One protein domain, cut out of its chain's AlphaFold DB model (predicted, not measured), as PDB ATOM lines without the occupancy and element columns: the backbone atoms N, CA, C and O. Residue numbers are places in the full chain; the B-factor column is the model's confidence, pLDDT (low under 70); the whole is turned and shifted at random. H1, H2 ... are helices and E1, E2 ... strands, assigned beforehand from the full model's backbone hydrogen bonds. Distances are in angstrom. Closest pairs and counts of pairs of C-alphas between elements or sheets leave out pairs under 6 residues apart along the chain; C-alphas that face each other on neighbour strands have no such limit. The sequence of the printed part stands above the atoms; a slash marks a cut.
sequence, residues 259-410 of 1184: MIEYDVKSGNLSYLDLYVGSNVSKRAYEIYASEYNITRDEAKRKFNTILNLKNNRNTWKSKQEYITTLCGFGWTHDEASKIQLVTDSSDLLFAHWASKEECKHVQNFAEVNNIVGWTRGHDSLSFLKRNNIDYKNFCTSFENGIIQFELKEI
ATOM      1  N   MET A 259     -46.895  31.432 -33.692       86.69
ATOM      2  CA  MET A 259     -46.238  30.148 -33.484       86.69
ATOM      3  C   MET A 259     -44.864  30.224 -34.120       86.69
ATOM      4  O   MET A 259     -44.711  30.776 -35.210       86.69
ATOM      5  N   ILE A 260     -43.891  29.623 -33.459       87.31
ATOM      6  CA  ILE A 260     -42.556  29.456 -34.000       87.31
ATOM      7  C   ILE A 260     -42.451  28.054 -34.609       87.31
ATOM      8  O   ILE A 260     -42.919  27.079 -34.015       87.31
ATOM      9  N   GLU A 261     -41.862  27.951 -35.802       88.94
ATOM     10  CA  GLU A 261     -41.478  26.682 -36.424       88.94
ATOM     11  C   GLU A 261     -39.948  26.663 -36.563       88.94
ATOM     12  O   GLU A 261     -39.368  27.520 -37.221       88.94
ATOM     13  N   TYR A 262     -39.275  25.707 -35.923       87.75
ATOM     14  CA  TYR A 262     -37.863  25.428 -36.194       87.75
ATOM     15  C   TYR A 262     -37.790  24.296 -37.213       87.75
ATOM     16  O   TYR A 262     -38.177  23.168 -36.899       87.75
ATOM     17  N   ASP A 263     -37.306  24.574 -38.423       85.62
ATOM     18  CA  ASP A 263     -37.036  23.537 -39.419       85.62
ATOM     19  C   ASP A 263     -35.838  22.699 -38.927       85.62
ATOM     20  O   ASP A 263     -34.730  23.194 -38.731       85.62
ATOM     21  N   VAL A 264     -36.063  21.405 -38.715       82.06
ATOM     22  CA  VAL A 264     -35.028  20.424 -38.383       82.06
ATOM     23  C   VAL A 264     -34.335  20.018 -39.672       82.06
ATOM     24  O   VAL A 264     -34.880  19.270 -40.488       82.06
ATOM     25  N   LYS A 265     -33.098  20.486 -39.834       74.94
ATOM     26  CA  LYS A 265     -32.182  20.052 -40.888       74.94
ATOM     27  C   LYS A 265     -31.744  18.621 -40.577       74.94
ATOM     28  O   LYS A 265     -30.685  18.401 -39.995       74.94
ATOM     29  N   SER A 266     -32.591  17.645 -40.918       61.69
ATOM     30  CA  SER A 266     -32.328  16.235 -40.627       61.69
ATOM     31  C   SER A 266     -31.127  15.733 -41.426       61.69
ATOM     32  O   SER A 266     -31.172  15.488 -42.637       61.69
ATOM     33  N   GLY A 267     -30.021  15.558 -40.713       61.53
ATOM     34  CA  GLY A 267     -28.822  14.914 -41.203       61.53
ATOM     35  C   GLY A 267     -29.005  13.405 -41.336       61.53
ATOM     36  O   GLY A 267     -28.291  12.659 -40.685       61.53
ATOM     37  N   ASN A 268     -29.924  12.922 -42.186       70.25
ATOM     38  CA  ASN A 268     -30.046  11.477 -42.465       70.25
ATOM     39  C   ASN A 268     -28.680  10.879 -42.848       70.25
ATOM     40  O   ASN A 268     -28.281   9.822 -42.370       70.25
ATOM     41  N   LEU A 269     -27.948  11.603 -43.692       76.31
ATOM     42  CA  LEU A 269     -26.568  11.298 -44.047       76.31
ATOM     43  C   LEU A 269     -25.619  11.419 -42.840       76.31
ATOM     44  O   LEU A 269     -24.774  10.557 -42.637       76.31
ATOM     45  N   SER A 270     -25.783  12.467 -42.032       79.31
ATOM     46  CA  SER A 270     -24.962  12.778 -40.858       79.31
ATOM     47  C   SER A 270     -25.053  11.718 -39.751       79.31
ATOM     48  O   SER A 270     -24.063  11.469 -39.074       79.31
ATOM     49  N   TYR A 271     -26.197  11.041 -39.587       81.19
ATOM     50  CA  TYR A 271     -26.301   9.884 -38.690       81.19
ATOM     51  C   TYR A 271     -25.458   8.703 -39.186       81.19
ATOM     52  O   TYR A 271     -24.821   8.026 -38.385       81.19
ATOM     53  N   LEU A 272     -25.431   8.442 -40.500       84.00
ATOM     54  CA  LEU A 272     -24.576   7.388 -41.059       84.00
ATOM     55  C   LEU A 272     -23.098   7.731 -40.880       84.00
ATOM     56  O   LEU A 272     -22.340   6.866 -40.452       84.00
ATOM     57  N   ASP A 273     -22.724   8.984 -41.138       85.25
ATOM     58  CA  ASP A 273     -21.383   9.514 -40.879       85.25
ATOM     59  C   ASP A 273     -20.973   9.333 -39.407       85.25
ATOM     60  O   ASP A 273     -19.914   8.766 -39.144       85.25
ATOM     61  N   LEU A 274     -21.835   9.706 -38.448       82.25
ATOM     62  CA  LEU A 274     -21.618   9.457 -37.015       82.25
ATOM     63  C   LEU A 274     -21.417   7.965 -36.719       82.25
ATOM     64  O   LEU A 274     -20.522   7.599 -35.962       82.25
ATOM     65  N   TYR A 275     -22.244   7.100 -37.315       84.81
ATOM     66  CA  TYR A 275     -22.198   5.661 -37.064       84.81
ATOM     67  C   TYR A 275     -20.922   4.993 -37.603       84.81
ATOM     68  O   TYR A 275     -20.397   4.078 -36.968       84.81
ATOM     69  N   VAL A 276     -20.413   5.416 -38.767       89.62
ATOM     70  CA  VAL A 276     -19.217   4.797 -39.375       89.62
ATOM     71  C   VAL A 276     -17.904   5.516 -39.080       89.62
ATOM     72  O   VAL A 276     -16.852   4.889 -39.241       89.62
ATOM     73  N   GLY A 277     -17.971   6.770 -38.624       86.81
ATOM     74  CA  GLY A 277     -16.830   7.647 -38.357       86.81
ATOM     75  C   GLY A 277     -16.373   8.475 -39.565       86.81
ATOM     76  O   GLY A 277     -15.179   8.735 -39.684       86.81
ATOM     77  N   SER A 278     -17.284   8.857 -40.467       87.81
ATOM     78  CA  SER A 278     -16.968   9.558 -41.723       87.81
ATOM     79  C   SER A 278     -17.516  10.995 -41.775       87.81
ATOM     80  O   SER A 278     -18.094  11.490 -40.811       87.81
ATOM     81  N   ASN A 279     -17.269  11.706 -42.882       86.44
ATOM     82  CA  ASN A 279     -17.694  13.100 -43.112       86.44
ATOM     83  C   ASN A 279     -18.148  13.309 -44.576       86.44
ATOM     84  O   ASN A 279     -17.838  14.310 -45.225       86.44
ATOM     85  N   VAL A 280     -18.806  12.297 -45.146       87.44
ATOM     86  CA  VAL A 280     -19.235  12.253 -46.555       87.44
ATOM     87  C   VAL A 280     -20.574  12.974 -46.745       87.44
ATOM     88  O   VAL A 280     -20.837  13.546 -47.806       87.44
ATOM     89  N   SER A 281     -21.405  13.018 -45.700       82.69
ATOM     90  CA  SER A 281     -22.759  13.583 -45.685       82.69
ATOM     91  C   SER A 281     -22.886  14.967 -46.310       82.69
ATOM     92  O   SER A 281     -23.846  15.217 -47.040       82.69
ATOM     93  N   LYS A 282     -21.915  15.859 -46.083       81.44
ATOM     94  CA  LYS A 282     -21.932  17.217 -46.640       81.44
ATOM     95  C   LYS A 282     -21.964  17.240 -48.169       81.44
ATOM     96  O   LYS A 282     -22.618  18.106 -48.735       81.44
ATOM     97  N   ARG A 283     -21.277  16.297 -48.826       89.44
ATOM     98  CA  ARG A 283     -21.042  16.298 -50.284       89.44
ATOM     99  C   ARG A 283     -21.658  15.107 -51.014       89.44
ATOM    100  O   ARG A 283     -21.640  15.091 -52.240       89.44
ATOM    101  N   ALA A 284     -22.236  14.139 -50.301       90.38
ATOM    102  CA  ALA A 284     -22.701  12.872 -50.865       90.38
ATOM    103  C   ALA A 284     -23.558  13.033 -52.136       90.38
ATOM    104  O   ALA A 284     -23.275  12.438 -53.176       90.38
ATOM    105  N   TYR A 285     -24.588  13.884 -52.081       92.25
ATOM    106  CA  TYR A 285     -25.470  14.115 -53.229       92.25
ATOM    107  C   TYR A 285     -24.787  14.838 -54.395       92.25
ATOM    108  O   TYR A 285     -25.228  14.667 -55.525       92.25
ATOM    109  N   GLU A 286     -23.754  15.643 -54.143       93.12
ATOM    110  CA  GLU A 286     -22.999  16.363 -55.177       93.12
ATOM    111  C   GLU A 286     -21.993  15.448 -55.873       93.12
ATOM    112  O   GLU A 286     -21.909  15.481 -57.097       93.12
ATOM    113  N   ILE A 287     -21.309  14.582 -55.114       94.31
ATOM    114  CA  ILE A 287     -20.435  13.527 -55.646       94.31
ATOM    115  C   ILE A 287     -21.243  12.666 -56.622       94.31
ATOM    116  O   ILE A 287     -20.956  12.672 -57.819       94.31
ATOM    117  N   TYR A 288     -22.342  12.067 -56.153       95.06
ATOM    118  CA  TYR A 288     -23.193  11.207 -56.978       95.06
ATOM    119  C   TYR A 288     -23.851  11.960 -58.150       95.06
ATOM    120  O   TYR A 288     -23.957  11.432 -59.254       95.06
ATOM    121  N   ALA A 289     -24.292  13.209 -57.955       95.56
ATOM    122  CA  ALA A 289     -24.829  14.020 -59.052       95.56
ATOM    123  C   ALA A 289     -23.786  14.259 -60.157       95.56
ATOM    124  O   ALA A 289     -24.117  14.147 -61.338       95.56
ATOM    125  N   SER A 290     -22.536  14.547 -59.776       93.94
ATOM    126  CA  SER A 290     -21.440  14.803 -60.716       93.94
ATOM    127  C   SER A 290     -20.942  13.539 -61.427       93.94
ATOM    128  O   SER A 290     -20.746  13.575 -62.638       93.94
ATOM    129  N   GLU A 291     -20.809  12.417 -60.713       95.44
ATOM    130  CA  GLU A 291     -20.330  11.139 -61.263       95.44
ATOM    131  C   GLU A 291     -21.312  10.551 -62.289       95.44
ATOM    132  O   GLU A 291     -20.898  10.043 -63.328       95.44
ATOM    133  N   TYR A 292     -22.619  10.669 -62.028       94.00
ATOM    134  CA  TYR A 292     -23.672  10.082 -62.868       94.00
ATOM    135  C   TYR A 292     -24.374  11.092 -63.793       94.00
ATOM    136  O   TYR A 292     -25.294  10.705 -64.512       94.00
ATOM    137  N   ASN A 293     -23.951  12.364 -63.799       94.56
ATOM    138  CA  ASN A 293     -24.555  13.462 -64.569       94.56
ATOM    139  C   ASN A 293     -26.087  13.578 -64.370       94.56
ATOM    140  O   ASN A 293     -26.860  13.637 -65.329       94.56
ATOM    141  N   ILE A 294     -26.527  13.583 -63.106       96.38
ATOM    142  CA  ILE A 294     -27.941  13.719 -62.706       96.38
ATOM    143  C   ILE A 294     -28.144  14.917 -61.778       96.38
ATOM    144  O   ILE A 294     -27.200  15.453 -61.203       96.38
ATOM    145  N   THR A 295     -29.392  15.334 -61.566       91.06
ATOM    146  CA  THR A 295     -29.684  16.410 -60.610       91.06
ATOM    147  C   THR A 295     -29.488  15.962 -59.156       91.06
ATOM    148  O   THR A 295     -29.706  14.803 -58.788       91.06
ATOM    149  N   ARG A 296     -29.166  16.915 -58.271       87.62
ATOM    150  CA  ARG A 296     -29.031  16.687 -56.818       87.62
ATOM    151  C   ARG A 296     -30.287  16.063 -56.184       87.62
ATOM    152  O   ARG A 296     -30.176  15.248 -55.269       87.62
ATOM    153  N   ASP A 297     -31.476  16.384 -56.694       79.62
ATOM    154  CA  ASP A 297     -32.742  15.794 -56.236       79.62
ATOM    155  C   ASP A 297     -32.984  14.373 -56.773       79.62
ATOM    156  O   ASP A 297     -33.686  13.579 -56.143       79.62
ATOM    157  N   GLU A 298     -32.406  14.002 -57.915       86.56
ATOM    158  CA  GLU A 298     -32.368  12.606 -58.371       86.56
ATOM    159  C   GLU A 298     -31.394  11.787 -57.528       86.56
ATOM    160  O   GLU A 298     -31.783  10.724 -57.044       86.56
ATOM    161  N   ALA A 299     -30.204  12.319 -57.230       88.88
ATOM    162  CA  ALA A 299     -29.257  11.705 -56.298       88.88
ATOM    163  C   ALA A 299     -29.890  11.491 -54.905       88.88
ATOM    164  O   ALA A 299     -29.871  10.380 -54.373       88.88
ATOM    165  N   LYS A 300     -30.573  12.503 -54.349       86.69
ATOM    166  CA  LYS A 300     -31.312  12.397 -53.075       86.69
ATOM    167  C   LYS A 300     -32.460  11.382 -53.121       86.69
ATOM    168  O   LYS A 300     -32.702  10.678 -52.137       86.69
ATOM    169  N   ARG A 301     -33.177  11.267 -54.246       82.31
ATOM    170  CA  ARG A 301     -34.210  10.229 -54.434       82.31
ATOM    171  C   ARG A 301     -33.595   8.832 -54.529       82.31
ATOM    172  O   ARG A 301     -34.085   7.928 -53.853       82.31
ATOM    173  N   LYS A 302     -32.507   8.655 -55.288       87.88
ATOM    174  CA  LYS A 302     -31.751   7.395 -55.399       87.88
ATOM    175  C   LYS A 302     -31.231   6.951 -54.031       87.88
ATOM    176  O   LYS A 302     -31.478   5.810 -53.653       87.88
ATOM    177  N   PHE A 303     -30.635   7.857 -53.256       88.56
ATOM    178  CA  PHE A 303     -30.132   7.595 -51.905       88.56
ATOM    179  C   PHE A 303     -31.219   7.079 -50.945       88.56
ATOM    180  O   PHE A 303     -31.118   5.982 -50.395       88.56
ATOM    181  N   ASN A 304     -32.325   7.820 -50.811       81.06
ATOM    182  CA  ASN A 304     -33.456   7.393 -49.978       81.06
ATOM    183  C   ASN A 304     -34.071   6.065 -50.458       81.06
ATOM    184  O   ASN A 304     -34.568   5.284 -49.646       81.06
ATOM    185  N   THR A 305     -34.029   5.801 -51.765       82.25
ATOM    186  CA  THR A 305     -34.507   4.549 -52.362       82.25
ATOM    187  C   THR A 305     -33.603   3.372 -51.986       82.25
ATOM    188  O   THR A 305     -34.112   2.353 -51.522       82.25
ATOM    189  N   ILE A 306     -32.274   3.502 -52.111       84.19
ATOM    190  CA  ILE A 306     -31.353   2.400 -51.788       84.19
ATOM    191  C   ILE A 306     -31.342   2.053 -50.298       84.19
ATOM    192  O   ILE A 306     -31.286   0.871 -49.971       84.19
ATOM    193  N   LEU A 307     -31.448   3.039 -49.397       78.75
ATOM    194  CA  LEU A 307     -31.427   2.808 -47.946       78.75
ATOM    195  C   LEU A 307     -32.654   2.029 -47.458       78.75
ATOM    196  O   LEU A 307     -32.523   1.107 -46.653       78.75
ATOM    197  N   ASN A 308     -33.843   2.383 -47.954       71.12
ATOM    198  CA  ASN A 308     -35.112   1.861 -47.442       71.12
ATOM    199  C   ASN A 308     -35.590   0.569 -48.138       71.12
ATOM    200  O   ASN A 308     -36.485  -0.102 -47.627       71.12
ATOM    201  N   LEU A 309     -34.996   0.171 -49.271       69.88
ATOM    202  CA  LEU A 309     -35.354  -1.056 -50.001       69.88
ATOM    203  C   LEU A 309     -34.600  -2.299 -49.505       69.88
ATOM    204  O   LEU A 309     -33.990  -3.029 -50.288       69.88
ATOM    205  N   LYS A 310     -34.702  -2.589 -48.202       67.06
ATOM    206  CA  LYS A 310     -34.093  -3.777 -47.577       67.06
ATOM    207  C   LYS A 310     -34.398  -5.077 -48.331       67.06
ATOM    208  O   LYS A 310     -33.488  -5.842 -48.628       67.06
ATOM    209  N   ASN A 311     -35.659  -5.286 -48.720       63.12
ATOM    210  CA  ASN A 311     -36.115  -6.504 -49.406       63.12
ATOM    211  C   ASN A 311     -35.435  -6.756 -50.767       63.12
ATOM    212  O   ASN A 311     -35.525  -7.865 -51.291       63.12
ATOM    213  N   ASN A 312     -34.758  -5.758 -51.344       60.88
ATOM    214  CA  ASN A 312     -34.034  -5.909 -52.602       60.88
ATOM    215  C   ASN A 312     -32.567  -6.332 -52.388       60.88
ATOM    216  O   ASN A 312     -31.926  -6.769 -53.340       60.88
ATOM    217  N   ARG A 313     -32.032  -6.274 -51.160       74.94
ATOM    218  CA  ARG A 313     -30.628  -6.597 -50.812       74.94
ATOM    219  C   ARG A 313     -30.428  -8.066 -50.394       74.94
ATOM    220  O   ARG A 313     -29.452  -8.423 -49.739       74.94
ATOM    221  N   ASN A 314     -31.343  -8.942 -50.815       76.56
ATOM    222  CA  ASN A 314     -31.360 -10.367 -50.459       76.56
ATOM    223  C   ASN A 314     -30.334 -11.226 -51.228       76.56
ATOM    224  O   ASN A 314     -30.153 -12.392 -50.891       76.56
ATOM    225  N   THR A 315     -29.675 -10.692 -52.263       80.62
ATOM    226  CA  THR A 315     -28.710 -11.436 -53.094       80.62
ATOM    227  C   THR A 315     -27.318 -10.828 -52.978       80.62
ATOM    228  O   THR A 315     -27.196  -9.615 -52.820       80.62
ATOM    229  N   TRP A 316     -26.255 -11.627 -53.120       83.31
ATOM    230  CA  TRP A 316     -24.882 -11.101 -53.106       83.31
ATOM    231  C   TRP A 316     -24.681  -9.977 -54.137       83.31
ATOM    232  O   TRP A 316     -24.125  -8.934 -53.803       83.31
ATOM    233  N   LYS A 317     -25.236 -10.132 -55.349       82.31
ATOM    234  CA  LYS A 317     -25.164  -9.114 -56.408       82.31
ATOM    235  C   LYS A 317     -25.825  -7.795 -55.996       82.31
ATOM    236  O   LYS A 317     -25.249  -6.744 -56.238       82.31
ATOM    237  N   SER A 318     -26.995  -7.834 -55.355       83.62
ATOM    238  CA  SER A 318     -27.686  -6.611 -54.923       83.62
ATOM    239  C   SER A 318     -27.116  -6.000 -53.637       83.62
ATOM    240  O   SER A 318     -27.263  -4.798 -53.426       83.62
ATOM    241  N   LYS A 319     -26.402  -6.779 -52.811       87.44
ATOM    242  CA  LYS A 319     -25.548  -6.246 -51.735       87.44
ATOM    243  C   LYS A 319     -24.325  -5.519 -52.295       87.44
ATOM    244  O   LYS A 319     -24.044  -4.408 -51.866       87.44
ATOM    245  N   GLN A 320     -23.657  -6.105 -53.287       89.06
ATOM    246  CA  GLN A 320     -22.558  -5.459 -54.007       89.06
ATOM    247  C   GLN A 320     -23.028  -4.185 -54.719       89.06
ATOM    248  O   GLN A 320     -22.434  -3.136 -54.526       89.06
ATOM    249  N   GLU A 321     -24.150  -4.221 -55.445       89.94
ATOM    250  CA  GLU A 321     -24.734  -3.021 -56.066       89.94
ATOM    251  C   GLU A 321     -25.064  -1.934 -55.028       89.94
ATOM    252  O   GLU A 321     -24.822  -0.755 -55.276       89.94
ATOM    253  N   TYR A 322     -25.564  -2.312 -53.847       90.62
ATOM    254  CA  TYR A 322     -25.812  -1.379 -52.747       90.62
ATOM    255  C   TYR A 322     -24.523  -0.734 -52.216       90.62
ATOM    256  O   TYR A 322     -24.466   0.493 -52.131       90.62
ATOM    257  N   ILE A 323     -23.489  -1.534 -51.924       93.06
ATOM    258  CA  ILE A 323     -22.172  -1.045 -51.492       93.06
ATOM    259  C   ILE A 323     -21.574  -0.131 -52.567       93.06
ATOM    260  O   ILE A 323     -21.265   1.014 -52.268       93.06
ATOM    261  N   THR A 324     -21.505  -0.569 -53.828       94.00
ATOM    262  CA  THR A 324     -21.001   0.242 -54.949       94.00
ATOM    263  C   THR A 324     -21.785   1.543 -55.116       94.00
ATOM    264  O   THR A 324     -21.187   2.585 -55.368       94.00
ATOM    265  N   THR A 325     -23.111   1.527 -54.924       93.12
ATOM    266  CA  THR A 325     -23.906   2.762 -54.988       93.12
ATOM    267  C   THR A 325     -23.543   3.712 -53.842       93.12
ATOM    268  O   THR A 325     -23.422   4.907 -54.088       93.12
ATOM    269  N   LEU A 326     -23.336   3.214 -52.614       93.44
ATOM    270  CA  LEU A 326     -22.817   4.023 -51.501       93.44
ATOM    271  C   LEU A 326     -21.392   4.534 -51.777       93.44
ATOM    272  O   LEU A 326     -21.103   5.688 -51.475       93.44
ATOM    273  N   CYS A 327     -20.533   3.742 -52.420       94.94
ATOM    274  CA  CYS A 327     -19.210   4.206 -52.836       94.94
ATOM    275  C   CYS A 327     -19.290   5.376 -53.830       94.94
ATOM    276  O   CYS A 327     -18.563   6.350 -53.667       94.94
ATOM    277  N   GLY A 328     -20.239   5.356 -54.774       93.81
ATOM    278  CA  GLY A 328     -20.528   6.498 -55.661       93.81
ATOM    279  C   GLY A 328     -21.168   7.713 -54.963       93.81
ATOM    280  O   GLY A 328     -21.287   8.785 -55.545       93.81
ATOM    281  N   PHE A 329     -21.605   7.578 -53.704       94.31
ATOM    282  CA  PHE A 329     -21.937   8.717 -52.835       94.31
ATOM    283  C   PHE A 329     -20.717   9.211 -52.031       94.31
ATOM    284  O   PHE A 329     -20.821  10.231 -51.358       94.31
ATOM    285  N   GLY A 330     -19.562   8.540 -52.111       94.44
ATOM    286  CA  GLY A 330     -18.289   8.973 -51.524       94.44
ATOM    287  C   GLY A 330     -17.829   8.232 -50.264       94.44
ATOM    288  O   GLY A 330     -16.772   8.579 -49.743       94.44
ATOM    289  N   TRP A 331     -18.567   7.233 -49.764       95.25
ATOM    290  CA  TRP A 331     -18.073   6.379 -48.670       95.25
ATOM    291  C   TRP A 331     -17.069   5.344 -49.183       95.25
ATOM    292  O   TRP A 331     -17.165   4.849 -50.303       95.25
ATOM    293  N   THR A 332     -16.117   4.958 -48.343       96.25
ATOM    294  CA  THR A 332     -15.251   3.802 -48.608       96.25
ATOM    295  C   THR A 332     -16.051   2.495 -48.584       96.25
ATOM    296  O   THR A 332     -17.136   2.416 -48.006       96.25
ATOM    297  N   HIS A 333     -15.497   1.428 -49.168       95.62
ATOM    298  CA  HIS A 333     -16.132   0.105 -49.163       95.62
ATOM    299  C   HIS A 333     -16.406  -0.415 -47.734       95.62
ATOM    300  O   HIS A 333     -17.448  -1.027 -47.483       95.62
ATOM    301  N   ASP A 334     -15.516  -0.134 -46.779       95.69
ATOM    302  CA  ASP A 334     -15.670  -0.540 -45.375       95.69
ATOM    303  C   ASP A 334     -16.754   0.273 -44.657       95.69
ATOM    304  O   ASP A 334     -17.579  -0.289 -43.933       95.69
ATOM    305  N   GLU A 335     -16.820   1.585 -44.888       95.62
ATOM    306  CA  GLU A 335     -17.903   2.439 -44.384       95.62
ATOM    307  C   GLU A 335     -19.252   2.036 -44.985       95.62
ATOM    308  O   GLU A 335     -20.213   1.831 -44.247       95.62
ATOM    309  N   ALA A 336     -19.326   1.823 -46.299       94.06
ATOM    310  CA  ALA A 336     -20.523   1.331 -46.977       94.06
ATOM    311  C   ALA A 336     -20.975  -0.040 -46.433       94.06
ATOM    312  O   ALA A 336     -22.174  -0.274 -46.258       94.06
ATOM    313  N   SER A 337     -20.028  -0.914 -46.077       91.81
ATOM    314  CA  SER A 337     -20.306  -2.196 -45.417       91.81
ATOM    315  C   SER A 337     -20.850  -2.012 -43.991       91.81
ATOM    316  O   SER A 337     -21.807  -2.686 -43.607       91.81
ATOM    317  N   LYS A 338     -20.330  -1.057 -43.206       91.38
ATOM    318  CA  LYS A 338     -20.891  -0.699 -41.884       91.38
ATOM    319  C   LYS A 338     -22.292  -0.074 -41.996       91.38
ATOM    320  O   LYS A 338     -23.188  -0.455 -41.244       91.38
ATOM    321  N   ILE A 339     -22.521   0.822 -42.964       89.12
ATOM    322  CA  ILE A 339     -23.850   1.382 -43.288       89.12
ATOM    323  C   ILE A 339     -24.820   0.251 -43.653       89.12
ATOM    324  O   ILE A 339     -25.988   0.258 -43.244       89.12
ATOM    325  N   GLN A 340     -24.349  -0.754 -44.398       87.44
ATOM    326  CA  GLN A 340     -25.148  -1.932 -44.706       87.44
ATOM    327  C   GLN A 340     -25.607  -2.659 -43.437       87.44
ATOM    328  O   GLN A 340     -26.791  -2.965 -43.346       87.44
ATOM    329  N   LEU A 341     -24.739  -2.881 -42.445       84.81
ATOM    330  CA  LEU A 341     -25.112  -3.584 -41.206       84.81
ATOM    331  C   LEU A 341     -26.285  -2.916 -40.469       84.81
ATOM    332  O   LEU A 341     -27.215  -3.611 -40.056       84.81
ATOM    333  N   VAL A 342     -26.297  -1.581 -40.359       79.12
ATOM    334  CA  VAL A 342     -27.427  -0.849 -39.748       79.12
ATOM    335  C   VAL A 342     -28.673  -0.958 -40.612       79.12
ATOM    336  O   VAL A 342     -29.744  -1.297 -40.122       79.12
ATOM    337  N   THR A 343     -28.543  -0.696 -41.912       80.44
ATOM    338  CA  THR A 343     -29.693  -0.628 -42.827       80.44
ATOM    339  C   THR A 343     -30.316  -1.993 -43.148       80.44
ATOM    340  O   THR A 343     -31.495  -2.040 -43.510       80.44
ATOM    341  N   ASP A 344     -29.566  -3.095 -43.016       77.94
ATOM    342  CA  ASP A 344     -30.023  -4.489 -43.144       77.94
ATOM    343  C   ASP A 344     -30.471  -5.120 -41.811       77.94
ATOM    344  O   ASP A 344     -31.001  -6.237 -41.824       77.94
ATOM    345  N   SER A 345     -30.353  -4.431 -40.670       73.25
ATOM    346  CA  SER A 345     -30.889  -4.914 -39.389       73.25
ATOM    347  C   SER A 345     -32.403  -5.171 -39.471       73.25
ATOM    348  O   SER A 345     -33.142  -4.461 -40.159       73.25
ATOM    349  N   SER A 346     -32.900  -6.248 -38.849       59.66
ATOM    350  CA  SER A 346     -34.347  -6.536 -38.743       59.66
ATOM    351  C   SER A 346     -35.079  -5.507 -37.894       59.66
ATOM    352  O   SER A 346     -36.222  -5.168 -38.195       59.66
ATOM    353  N   ASP A 347     -34.385  -4.975 -36.896       59.94
ATOM    354  CA  ASP A 347     -34.985  -4.221 -35.801       59.94
ATOM    355  C   ASP A 347     -34.834  -2.706 -36.031       59.94
ATOM    356  O   ASP A 347     -35.454  -1.888 -35.353       59.94
ATOM    357  N   LEU A 348     -34.018  -2.331 -37.025       57.84
ATOM    358  CA  LEU A 348     -33.647  -0.966 -37.381       57.84
ATOM    359  C   LEU A 348     -33.711  -0.773 -38.906       57.84
ATOM    360  O   LEU A 348     -32.693  -0.725 -39.590       57.84
ATOM    361  N   LEU A 349     -34.913  -0.587 -39.464       67.88
ATOM    362  CA  LEU A 349     -35.010   0.093 -40.765       67.88
ATOM    363  C   LEU A 349     -34.312   1.453 -40.642       67.88
ATOM    364  O   LEU A 349     -34.532   2.159 -39.661       67.88
ATOM    365  N   PHE A 350     -33.519   1.862 -41.633       73.62
ATOM    366  CA  PHE A 350     -32.743   3.102 -41.528       73.62
ATOM    367  C   PHE A 350     -33.606   4.326 -41.161       73.62
ATOM    368  O   PHE A 350     -33.293   5.041 -40.213       73.62
ATOM    369  N   ALA A 351     -34.749   4.511 -41.831       70.50
ATOM    370  CA  ALA A 351     -35.690   5.583 -41.497       70.50
ATOM    371  C   ALA A 351     -36.286   5.465 -40.079       70.50
ATOM    372  O   ALA A 351     -36.639   6.481 -39.485       70.50
ATOM    373  N   HIS A 352     -36.400   4.253 -39.521       72.62
ATOM    374  CA  HIS A 352     -36.826   4.038 -38.138       72.62
ATOM    375  C   HIS A 352     -35.742   4.482 -37.149       72.62
ATOM    376  O   HIS A 352     -36.047   5.244 -36.232       72.62
ATOM    377  N   TRP A 353     -34.499   4.039 -37.349       77.19
ATOM    378  CA  TRP A 353     -33.374   4.416 -36.495       77.19
ATOM    379  C   TRP A 353     -33.118   5.929 -36.527       77.19
ATOM    380  O   TRP A 353     -33.154   6.569 -35.480       77.19
ATOM    381  N   ALA A 354     -33.021   6.522 -37.721       77.06
ATOM    382  CA  ALA A 354     -32.867   7.967 -37.881       77.06
ATOM    383  C   ALA A 354     -34.012   8.760 -37.218       77.06
ATOM    384  O   ALA A 354     -33.760   9.778 -36.584       77.06
ATOM    385  N   SER A 355     -35.263   8.273 -37.286       75.31
ATOM    386  CA  SER A 355     -36.396   8.923 -36.598       75.31
ATOM    387  C   SER A 355     -36.303   8.837 -35.068       75.31
ATOM    388  O   SER A 355     -36.813   9.727 -34.391       75.31
ATOM    389  N   LYS A 356     -35.693   7.780 -34.508       77.31
ATOM    390  CA  LYS A 356     -35.488   7.628 -33.057       77.31
ATOM    391  C   LYS A 356     -34.462   8.632 -32.538       77.31
ATOM    392  O   LYS A 356     -34.776   9.351 -31.592       77.31
ATOM    393  N   GLU A 357     -33.294   8.711 -33.179       79.00
ATOM    394  CA  GLU A 357     -32.275   9.705 -32.819       79.00
ATOM    395  C   GLU A 357     -32.834  11.124 -33.005       79.00
ATOM    396  O   GLU A 357     -32.788  11.933 -32.083       79.00
ATOM    397  N   GLU A 358     -33.497  11.405 -34.134       79.19
ATOM    398  CA  GLU A 358     -34.144  12.700 -34.377       79.19
ATOM    399  C   GLU A 358     -35.129  13.083 -33.262       79.19
ATOM    400  O   GLU A 358     -35.106  14.218 -32.791       79.19
ATOM    401  N   CYS A 359     -35.965  12.149 -32.792       78.88
ATOM    402  CA  CYS A 359     -36.886  12.411 -31.683       78.88
ATOM    403  C   CYS A 359     -36.150  12.689 -30.363       78.88
ATOM    404  O   CYS A 359     -36.539  13.617 -29.659       78.88
ATOM    405  N   LYS A 360     -35.085  11.937 -30.047       82.50
ATOM    406  CA  LYS A 360     -34.231  12.165 -28.867       82.50
ATOM    407  C   LYS A 360     -33.636  13.575 -28.897       82.50
ATOM    408  O   LYS A 360     -33.752  14.313 -27.928       82.50
ATOM    409  N   HIS A 361     -33.074  14.001 -30.025       82.62
ATOM    410  CA  HIS A 361     -32.496  15.341 -30.143       82.62
ATOM    411  C   HIS A 361     -33.538  16.468 -30.212       82.62
ATOM    412  O   HIS A 361     -33.267  17.563 -29.737       82.62
ATOM    413  N   VAL A 362     -34.734  16.225 -30.759       83.19
ATOM    414  CA  VAL A 362     -35.870  17.164 -30.671       83.19
ATOM    415  C   VAL A 362     -36.335  17.339 -29.226       83.19
ATOM    416  O   VAL A 362     -36.653  18.457 -28.826       83.19
ATOM    417  N   GLN A 363     -36.342  16.263 -28.439       85.31
ATOM    418  CA  GLN A 363     -36.623  16.334 -27.011       85.31
ATOM    419  C   GLN A 363     -35.523  17.115 -26.276       85.31
ATOM    420  O   GLN A 363     -35.849  18.084 -25.596       85.31
ATOM    421  N   ASN A 364     -34.243  16.800 -26.507       87.12
ATOM    422  CA  ASN A 364     -33.121  17.562 -25.945       87.12
ATOM    423  C   ASN A 364     -33.185  19.055 -26.331       87.12
ATOM    424  O   ASN A 364     -32.955  19.908 -25.482       87.12
ATOM    425  N   PHE A 365     -33.540  19.392 -27.578       87.69
ATOM    426  CA  PHE A 365     -33.746  20.781 -28.010       87.69
ATOM    427  C   PHE A 365     -34.846  21.472 -27.214       87.69
ATOM    428  O   PHE A 365     -34.684  22.627 -26.829       87.69
ATOM    429  N   ALA A 366     -35.960  20.790 -26.959       86.94
ATOM    430  CA  ALA A 366     -37.033  21.362 -26.165       86.94
ATOM    431  C   ALA A 366     -36.659  21.517 -24.685       86.94
ATOM    432  O   ALA A 366     -37.019  22.524 -24.083       86.94
ATOM    433  N   GLU A 367     -35.935  20.556 -24.116       87.56
ATOM    434  CA  GLU A 367     -35.495  20.578 -22.718       87.56
ATOM    435  C   GLU A 367     -34.449  21.677 -22.478       87.56
ATOM    436  O   GLU A 367     -34.673  22.545 -21.638       87.56
ATOM    437  N   VAL A 368     -33.377  21.724 -23.280       87.75
ATOM    438  CA  VAL A 368     -32.310  22.741 -23.175       87.75
ATOM    439  C   VAL A 368     -32.849  24.162 -23.370       87.75
ATOM    440  O   VAL A 368     -32.439  25.079 -22.668       87.75
ATOM    441  N   ASN A 369     -33.810  24.355 -24.278       86.50
ATOM    442  CA  ASN A 369     -34.396  25.672 -24.554       86.50
ATOM    443  C   ASN A 369     -35.660  25.981 -23.725       86.50
ATOM    444  O   ASN A 369     -36.374  26.938 -24.029       86.50
ATOM    445  N   ASN A 370     -35.982  25.171 -22.706       86.56
ATOM    446  CA  ASN A 370     -37.172  25.325 -21.854       86.56
ATOM    447  C   ASN A 370     -38.501  25.483 -22.639       86.56
ATOM    448  O   ASN A 370     -39.440  26.181 -22.228       86.56
ATOM    449  N   ILE A 371     -38.606  24.814 -23.794       85.31
ATOM    450  CA  ILE A 371     -39.758  24.863 -24.700       85.31
ATOM    451  C   ILE A 371     -40.865  23.971 -24.145       85.31
ATOM    452  O   ILE A 371     -41.004  22.793 -24.477       85.31
ATOM    453  N   VAL A 372     -41.705  24.559 -23.300       82.12
ATOM    454  CA  VAL A 372     -42.897  23.885 -22.784       82.12
ATOM    455  C   VAL A 372     -43.954  23.773 -23.884       82.12
ATOM    456  O   VAL A 372     -44.477  24.782 -24.357       82.12
ATOM    457  N   GLY A 373     -44.316  22.535 -24.225       80.81
ATOM    458  CA  GLY A 373     -45.506  22.227 -25.019       80.81
ATOM    459  C   GLY A 373     -45.359  22.445 -26.522       80.81
ATOM    460  O   GLY A 373     -46.020  23.293 -27.121       80.81
ATOM    461  N   TRP A 374     -44.516  21.622 -27.135       86.75
ATOM    462  CA  TRP A 374     -44.279  21.574 -28.573       86.75
ATOM    463  C   TRP A 374     -45.054  20.449 -29.264       86.75
ATOM    464  O   TRP A 374     -45.487  19.484 -28.638       86.75
ATOM    465  N   THR A 375     -45.180  20.545 -30.587       84.19
ATOM    466  CA  THR A 375     -45.625  19.451 -31.457       84.19
ATOM    467  C   THR A 375     -44.666  19.257 -32.634       84.19
ATOM    468  O   THR A 375     -44.056  20.203 -33.139       84.19
ATOM    469  N   ARG A 376     -44.504  18.008 -33.077       79.56
ATOM    470  CA  ARG A 376     -43.556  17.624 -34.133       79.56
ATOM    471  C   ARG A 376     -44.190  17.781 -35.520       79.56
ATOM    472  O   ARG A 376     -45.172  17.121 -35.840       79.56
ATOM    473  N   GLY A 377     -43.629  18.634 -36.368       79.25
ATOM    474  CA  GLY A 377     -43.857  18.638 -37.812       79.25
ATOM    475  C   GLY A 377     -43.110  17.497 -38.522       79.25
ATOM    476  O   GLY A 377     -42.428  16.694 -37.896       79.25
ATOM    477  N   HIS A 378     -43.220  17.403 -39.852       73.00
ATOM    478  CA  HIS A 378     -42.558  16.332 -40.625       73.00
ATOM    479  C   HIS A 378     -41.025  16.432 -40.561       73.00
ATOM    480  O   HIS A 378     -40.365  15.418 -40.371       73.00
ATOM    481  N   ASP A 379     -40.505  17.656 -40.702       75.50
ATOM    482  CA  ASP A 379     -39.085  18.011 -40.598       75.50
ATOM    483  C   ASP A 379     -38.939  19.278 -39.732       75.50
ATOM    484  O   ASP A 379     -38.090  20.112 -39.999       75.50
ATOM    485  N   SER A 380     -39.819  19.503 -38.750       84.44
ATOM    486  CA  SER A 380     -39.859  20.769 -37.999       84.44
ATOM    487  C   SER A 380     -40.425  20.619 -36.585       84.44
ATOM    488  O   SER A 380     -41.101  19.637 -36.281       84.44
ATOM    489  N   LEU A 381     -40.106  21.538 -35.680       87.56
ATOM    490  CA  LEU A 381     -40.692  21.622 -34.342       87.56
ATOM    491  C   LEU A 381     -41.567  22.868 -34.259       87.56
ATOM    492  O   LEU A 381     -41.132  23.933 -34.680       87.56
ATOM    493  N   SER A 382     -42.784  22.745 -33.737       88.69
ATOM    494  CA  SER A 382     -43.769  23.827 -33.727       88.69
ATOM    495  C   SER A 382     -44.342  24.048 -32.330       88.69
ATOM    496  O   SER A 382     -44.767  23.093 -31.683       88.69
ATOM    497  N   PHE A 383     -44.369  25.293 -31.860       89.25
ATOM    498  CA  PHE A 383     -44.873  25.662 -30.529       89.25
ATOM    499  C   PHE A 383     -45.296  27.136 -30.481       89.25
ATOM    500  O   PHE A 383     -44.910  27.934 -31.337       89.25
ATOM    501  N   LEU A 384     -46.113  27.509 -29.493       89.88
ATOM    502  CA  LEU A 384     -46.635  28.873 -29.387       89.88
ATOM    503  C   LEU A 384     -45.542  29.892 -29.050       89.88
ATOM    504  O   LEU A 384     -44.706  29.663 -28.175       89.88
ATOM    505  N   LYS A 385     -45.595  31.044 -29.724       89.50
ATOM    506  CA  LYS A 385     -44.696  32.165 -29.467       89.50
ATOM    507  C   LYS A 385     -45.034  32.828 -28.134       89.50
ATOM    508  O   LYS A 385     -46.203  33.038 -27.795       89.50
ATOM    509  N   ARG A 386     -43.982  33.169 -27.401       88.31
ATOM    510  CA  ARG A 386     -43.987  33.805 -26.096       88.31
ATOM    511  C   ARG A 386     -43.159  35.089 -26.160       88.31
ATOM    512  O   ARG A 386     -41.999  35.059 -26.549       88.31
ATOM    513  N   ASN A 387     -43.752  36.201 -25.746       84.25
ATOM    514  CA  ASN A 387     -43.171  37.540 -25.668       84.25
ATOM    515  C   ASN A 387     -41.987  37.629 -24.687       84.25
ATOM    516  O   ASN A 387     -41.195  38.557 -24.779       84.25
ATOM    517  N   ASN A 388     -41.890  36.697 -23.730       81.88
ATOM    518  CA  ASN A 388     -40.836  36.646 -22.712       81.88
ATOM    519  C   ASN A 388     -39.686  35.682 -23.063       81.88
ATOM    520  O   ASN A 388     -38.918  35.322 -22.176       81.88
ATOM    521  N   ILE A 389     -39.611  35.208 -24.312       82.81
ATOM    522  CA  ILE A 389     -38.551  34.321 -24.793       82.81
ATOM    523  C   ILE A 389     -37.866  34.973 -25.991       82.81
ATOM    524  O   ILE A 389     -38.521  35.275 -26.990       82.81
ATOM    525  N   ASP A 390     -36.544  35.126 -25.917       82.75
ATOM    526  CA  ASP A 390     -35.734  35.468 -27.082       82.75
ATOM    527  C   ASP A 390     -35.389  34.199 -27.876       82.75
ATOM    528  O   ASP A 390     -34.504  33.415 -27.528       82.75
ATOM    529  N   TYR A 391     -36.118  33.996 -28.971       82.00
ATOM    530  CA  TYR A 391     -35.943  32.859 -29.876       82.00
ATOM    531  C   TYR A 391     -34.597  32.829 -30.592       82.00
ATOM    532  O   TYR A 391     -34.200  31.788 -31.123       82.00
ATOM    533  N   LYS A 392     -33.879  33.949 -30.627       76.69
ATOM    534  CA  LYS A 392     -32.575  34.008 -31.278       76.69
ATOM    535  C   LYS A 392     -31.475  33.360 -30.432       76.69
ATOM    536  O   LYS A 392     -30.481  32.910 -30.995       76.69
ATOM    537  N   ASN A 393     -31.706  33.224 -29.124       79.44
ATOM    538  CA  ASN A 393     -30.742  32.699 -28.150       79.44
ATOM    539  C   ASN A 393     -30.943  31.190 -27.909       79.44
ATOM    540  O   ASN A 393     -30.317  30.598 -27.035       79.44
ATOM    541  N   PHE A 394     -31.824  30.542 -28.683       84.38
ATOM    542  CA  PHE A 394     -32.040  29.102 -28.586       84.38
ATOM    543  C   PHE A 394     -30.805  28.320 -29.056       84.38
ATOM    544  O   PHE A 394     -30.293  28.526 -30.159       84.38
ATOM    545  N   CYS A 395     -30.381  27.344 -28.254       82.31
ATOM    546  CA  CYS A 395     -29.424  26.317 -28.635       82.31
ATOM    547  C   CYS A 395     -29.983  25.537 -29.832       82.31
ATOM    548  O   CYS A 395     -30.876  24.703 -29.692       82.31
ATOM    549  N   THR A 396     -29.474  25.838 -31.027       82.75
ATOM    550  CA  THR A 396     -29.989  25.336 -32.309       82.75
ATOM    551  C   THR A 396     -29.243  24.114 -32.839       82.75
ATOM    552  O   THR A 396     -29.547  23.659 -33.941       82.75
ATOM    553  N   SER A 397     -28.287  23.538 -32.103       75.62
ATOM    554  CA  SER A 397     -27.527  22.378 -32.588       75.62
ATOM    555  C   SER A 397     -27.069  21.436 -31.479       75.62
ATOM    556  O   SER A 397     -26.710  21.885 -30.396       75.62
ATOM    557  N   PHE A 398     -27.040  20.134 -31.777       67.69
ATOM    558  CA  PHE A 398     -26.615  19.077 -30.849       67.69
ATOM    559  C   PHE A 398     -25.574  18.180 -31.515       67.69
ATOM    560  O   PHE A 398     -25.578  18.043 -32.739       67.69
ATOM    561  N   GLU A 399     -24.694  17.596 -30.692       59.16
ATOM    562  CA  GLU A 399     -23.651  16.625 -31.066       59.16
ATOM    563  C   GLU A 399     -22.913  16.999 -32.368       59.16
ATOM    564  O   GLU A 399     -23.236  16.527 -33.455       59.16
ATOM    565  N   ASN A 400     -21.918  17.890 -32.270       58.41
ATOM    566  CA  ASN A 400     -21.071  18.334 -33.393       58.41
ATOM    567  C   ASN A 400     -21.833  18.920 -34.609       58.41
ATOM    568  O   ASN A 400     -21.282  19.007 -35.706       58.41
ATOM    569  N   GLY A 401     -23.091  19.343 -34.428       57.97
ATOM    570  CA  GLY A 401     -23.915  19.936 -35.485       57.97
ATOM    571  C   GLY A 401     -24.613  18.925 -36.401       57.97
ATOM    572  O   GLY A 401     -25.046  19.305 -37.487       57.97
ATOM    573  N   ILE A 402     -24.743  17.659 -35.983       63.38
ATOM    574  CA  ILE A 402     -25.402  16.580 -36.750       63.38
ATOM    575  C   ILE A 402     -26.879  16.890 -37.016       63.38
ATOM    576  O   ILE A 402     -27.400  16.583 -38.092       63.38
ATOM    577  N   ILE A 403     -27.535  17.538 -36.052       71.75
ATOM    578  CA  ILE A 403     -28.867  18.115 -36.209       71.75
ATOM    579  C   ILE A 403     -28.777  19.600 -35.915       71.75
ATOM    580  O   ILE A 403     -28.279  20.010 -34.865       71.75
ATOM    581  N   GLN A 404     -29.311  20.385 -36.844       77.31
ATOM    582  CA  GLN A 404     -29.473  21.822 -36.706       77.31
ATOM    583  C   GLN A 404     -30.954  22.186 -36.812       77.31
ATOM    584  O   GLN A 404     -31.678  21.672 -37.667       77.31
ATOM    585  N   PHE A 405     -31.384  23.090 -35.945       82.00
ATOM    586  CA  PHE A 405     -32.711  23.678 -35.897       82.00
ATOM    587  C   PHE A 405     -32.601  25.084 -36.485       82.00
ATOM    588  O   PHE A 405     -31.975  25.958 -35.901       82.00
ATOM    589  N   GLU A 406     -33.182  25.319 -37.654       82.88
ATOM    590  CA  GLU A 406     -33.225  26.652 -38.252       82.88
ATOM    591  C   GLU A 406     -34.519  27.343 -37.838       82.88
ATOM    592  O   GLU A 406     -35.608  26.872 -38.177       82.88
ATOM    593  N   LEU A 407     -34.405  28.451 -37.095       81.94
ATOM    594  CA  LEU A 407     -35.554  29.291 -36.781       81.94
ATOM    595  C   LEU A 407     -36.169  29.778 -38.088       81.94
ATOM    596  O   LEU A 407     -35.552  30.517 -38.856       81.94
ATOM    597  N   LYS A 408     -37.421  29.400 -38.305       75.38
ATOM    598  CA  LYS A 408     -38.234  29.910 -39.385       75.38
ATOM    599  C   LYS A 408     -39.377  30.674 -38.769       75.38
ATOM    600  O   LYS A 408     -40.382  30.103 -38.342       75.38
ATOM    601  N   GLU A 409     -39.221  31.991 -38.735       61.28
ATOM    602  CA  GLU A 409     -40.361  32.842 -38.453       61.28
ATOM    603  C   GLU A 409     -41.462  32.523 -39.461       61.28
ATOM    604  O   GLU A 409     -41.326  32.716 -40.675       61.28
ATOM    605  N   ILE A 410     -42.574  32.020 -38.936       63.62
ATOM    606  CA  ILE A 410     -43.839  32.014 -39.645       63.62
ATOM    607  C   ILE A 410     -44.275  33.471 -39.672       63.62
ATOM    608  O   ILE A 410     -44.963  33.965 -38.781       63.62
TER     609      ILE A 410
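Overview. This is residues 259 to 410 of the 1184 residues of an uncharacterized protein of Flavobacterium sp. 270 (UniProt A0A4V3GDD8). An elongated two-lobed model: at one end a small antiparallel sheet of three strands with the long helix H6 over one of its faces, and at the other end a head of five shorter helices, H1 to H5, which mostly cross each other steeply. E1 leads out of the sheet into H1, between the two lobes, and H6 runs back from the head over the sheet. The printed part has 152 residues with six named helices and three named strands, in the order E1, H1, H2, H3, H4, H5, H6, E2, E3; the sheet's order is E2, E1, E3, and the class is mixed, helices and strands. The whole is only just compact, close to loose, with a radius of gyration of the C-alphas of 17.5 A and spans of 58 by 34 by 23 A.

Arrangement. E1, residues 259 to 266, is the inner strand of the sheet. Its neighbour E2, residues 380 to 384, is an edge strand and antiparallel to it at 163 degrees, with N 262 and O 381 at 2.9 A and N 381 and O 262 at 2.8 A, within hydrogen-bond range. The other edge strand, E3, residues 403 to 409, is antiparallel to E1 at 149 degrees, with N 265 and O 404 at 2.8 A and N 406 and O 263 at 2.8 A. H6, residues 350 to 368, is on the sheet at a height over the sheet of 9.0 A. It lies over E1 and runs slantwise to the strands, at 43 degrees to E1 on the local plane. H1, residues 268 to 276, is not on the sheet. It touches H5, residues 333 to 343, at a steep tilt of 66 degrees, opposite ways, the closest C-alphas being those of Val 276 and Glu 335, 5.7 A apart. H2, residues 284 to 292, touches H3, residues 296 to 308, through residues 296 to 300 of H3 alone; the closest C-alphas, those of Tyr 285 and Ala 299, are 5.4 A apart, and at 72 degrees the two are only just about perpendicular. H4, residues 316 to 327, touches H5 with its residues 323 to 327 alone, the C-alphas of Ile 323 and Ala 336 being closest at 5.4 A; their steep tilt of 68 degrees, opposite ways, is only just short of about perpendicular. H3 and H6 only just touch, only at their ends, with 3 pairs of C-alphas within 8 A; the closest are those of Asn 308 and Phe 350, 6.5 A. H2 and H6 are apart, as are H4 and H6. Every O i to N i+4 pair is within hydrogen-bond range in H2, H3, H4, H5 and H6; in H1 it is 4 of 5.

Along the chain. E1 begins at C-alpha 259, (-46.238, 30.148, -33.484), and is 20.9 A long. H1 measures 13.1 A, H2 12.4 A, H3 18.6 A, H4 16.3 A and H5 15.0 A. H6, the longest helix, runs 26.9 A from C-alpha 350 at (-32.743, 3.102, -41.528). E2 is 13.6 A long, and E3, 18.8 A, ends at C-alpha 409, (-40.361, 32.842, -38.453).

Size, cuts and confidence. The two C-alphas farthest apart, those of Lys 317 and Asn 388, are 58.9 A from each other. The printed part has no cut. The links H6 to E2 and E2 to E3 are long, with 11 and 18 residues. Mean pLDDT of the printed part is 82.5; it is under 70 in residues 266 to 267, 309 to 312, 346 to 349, 398 to 402 and 409 to 410.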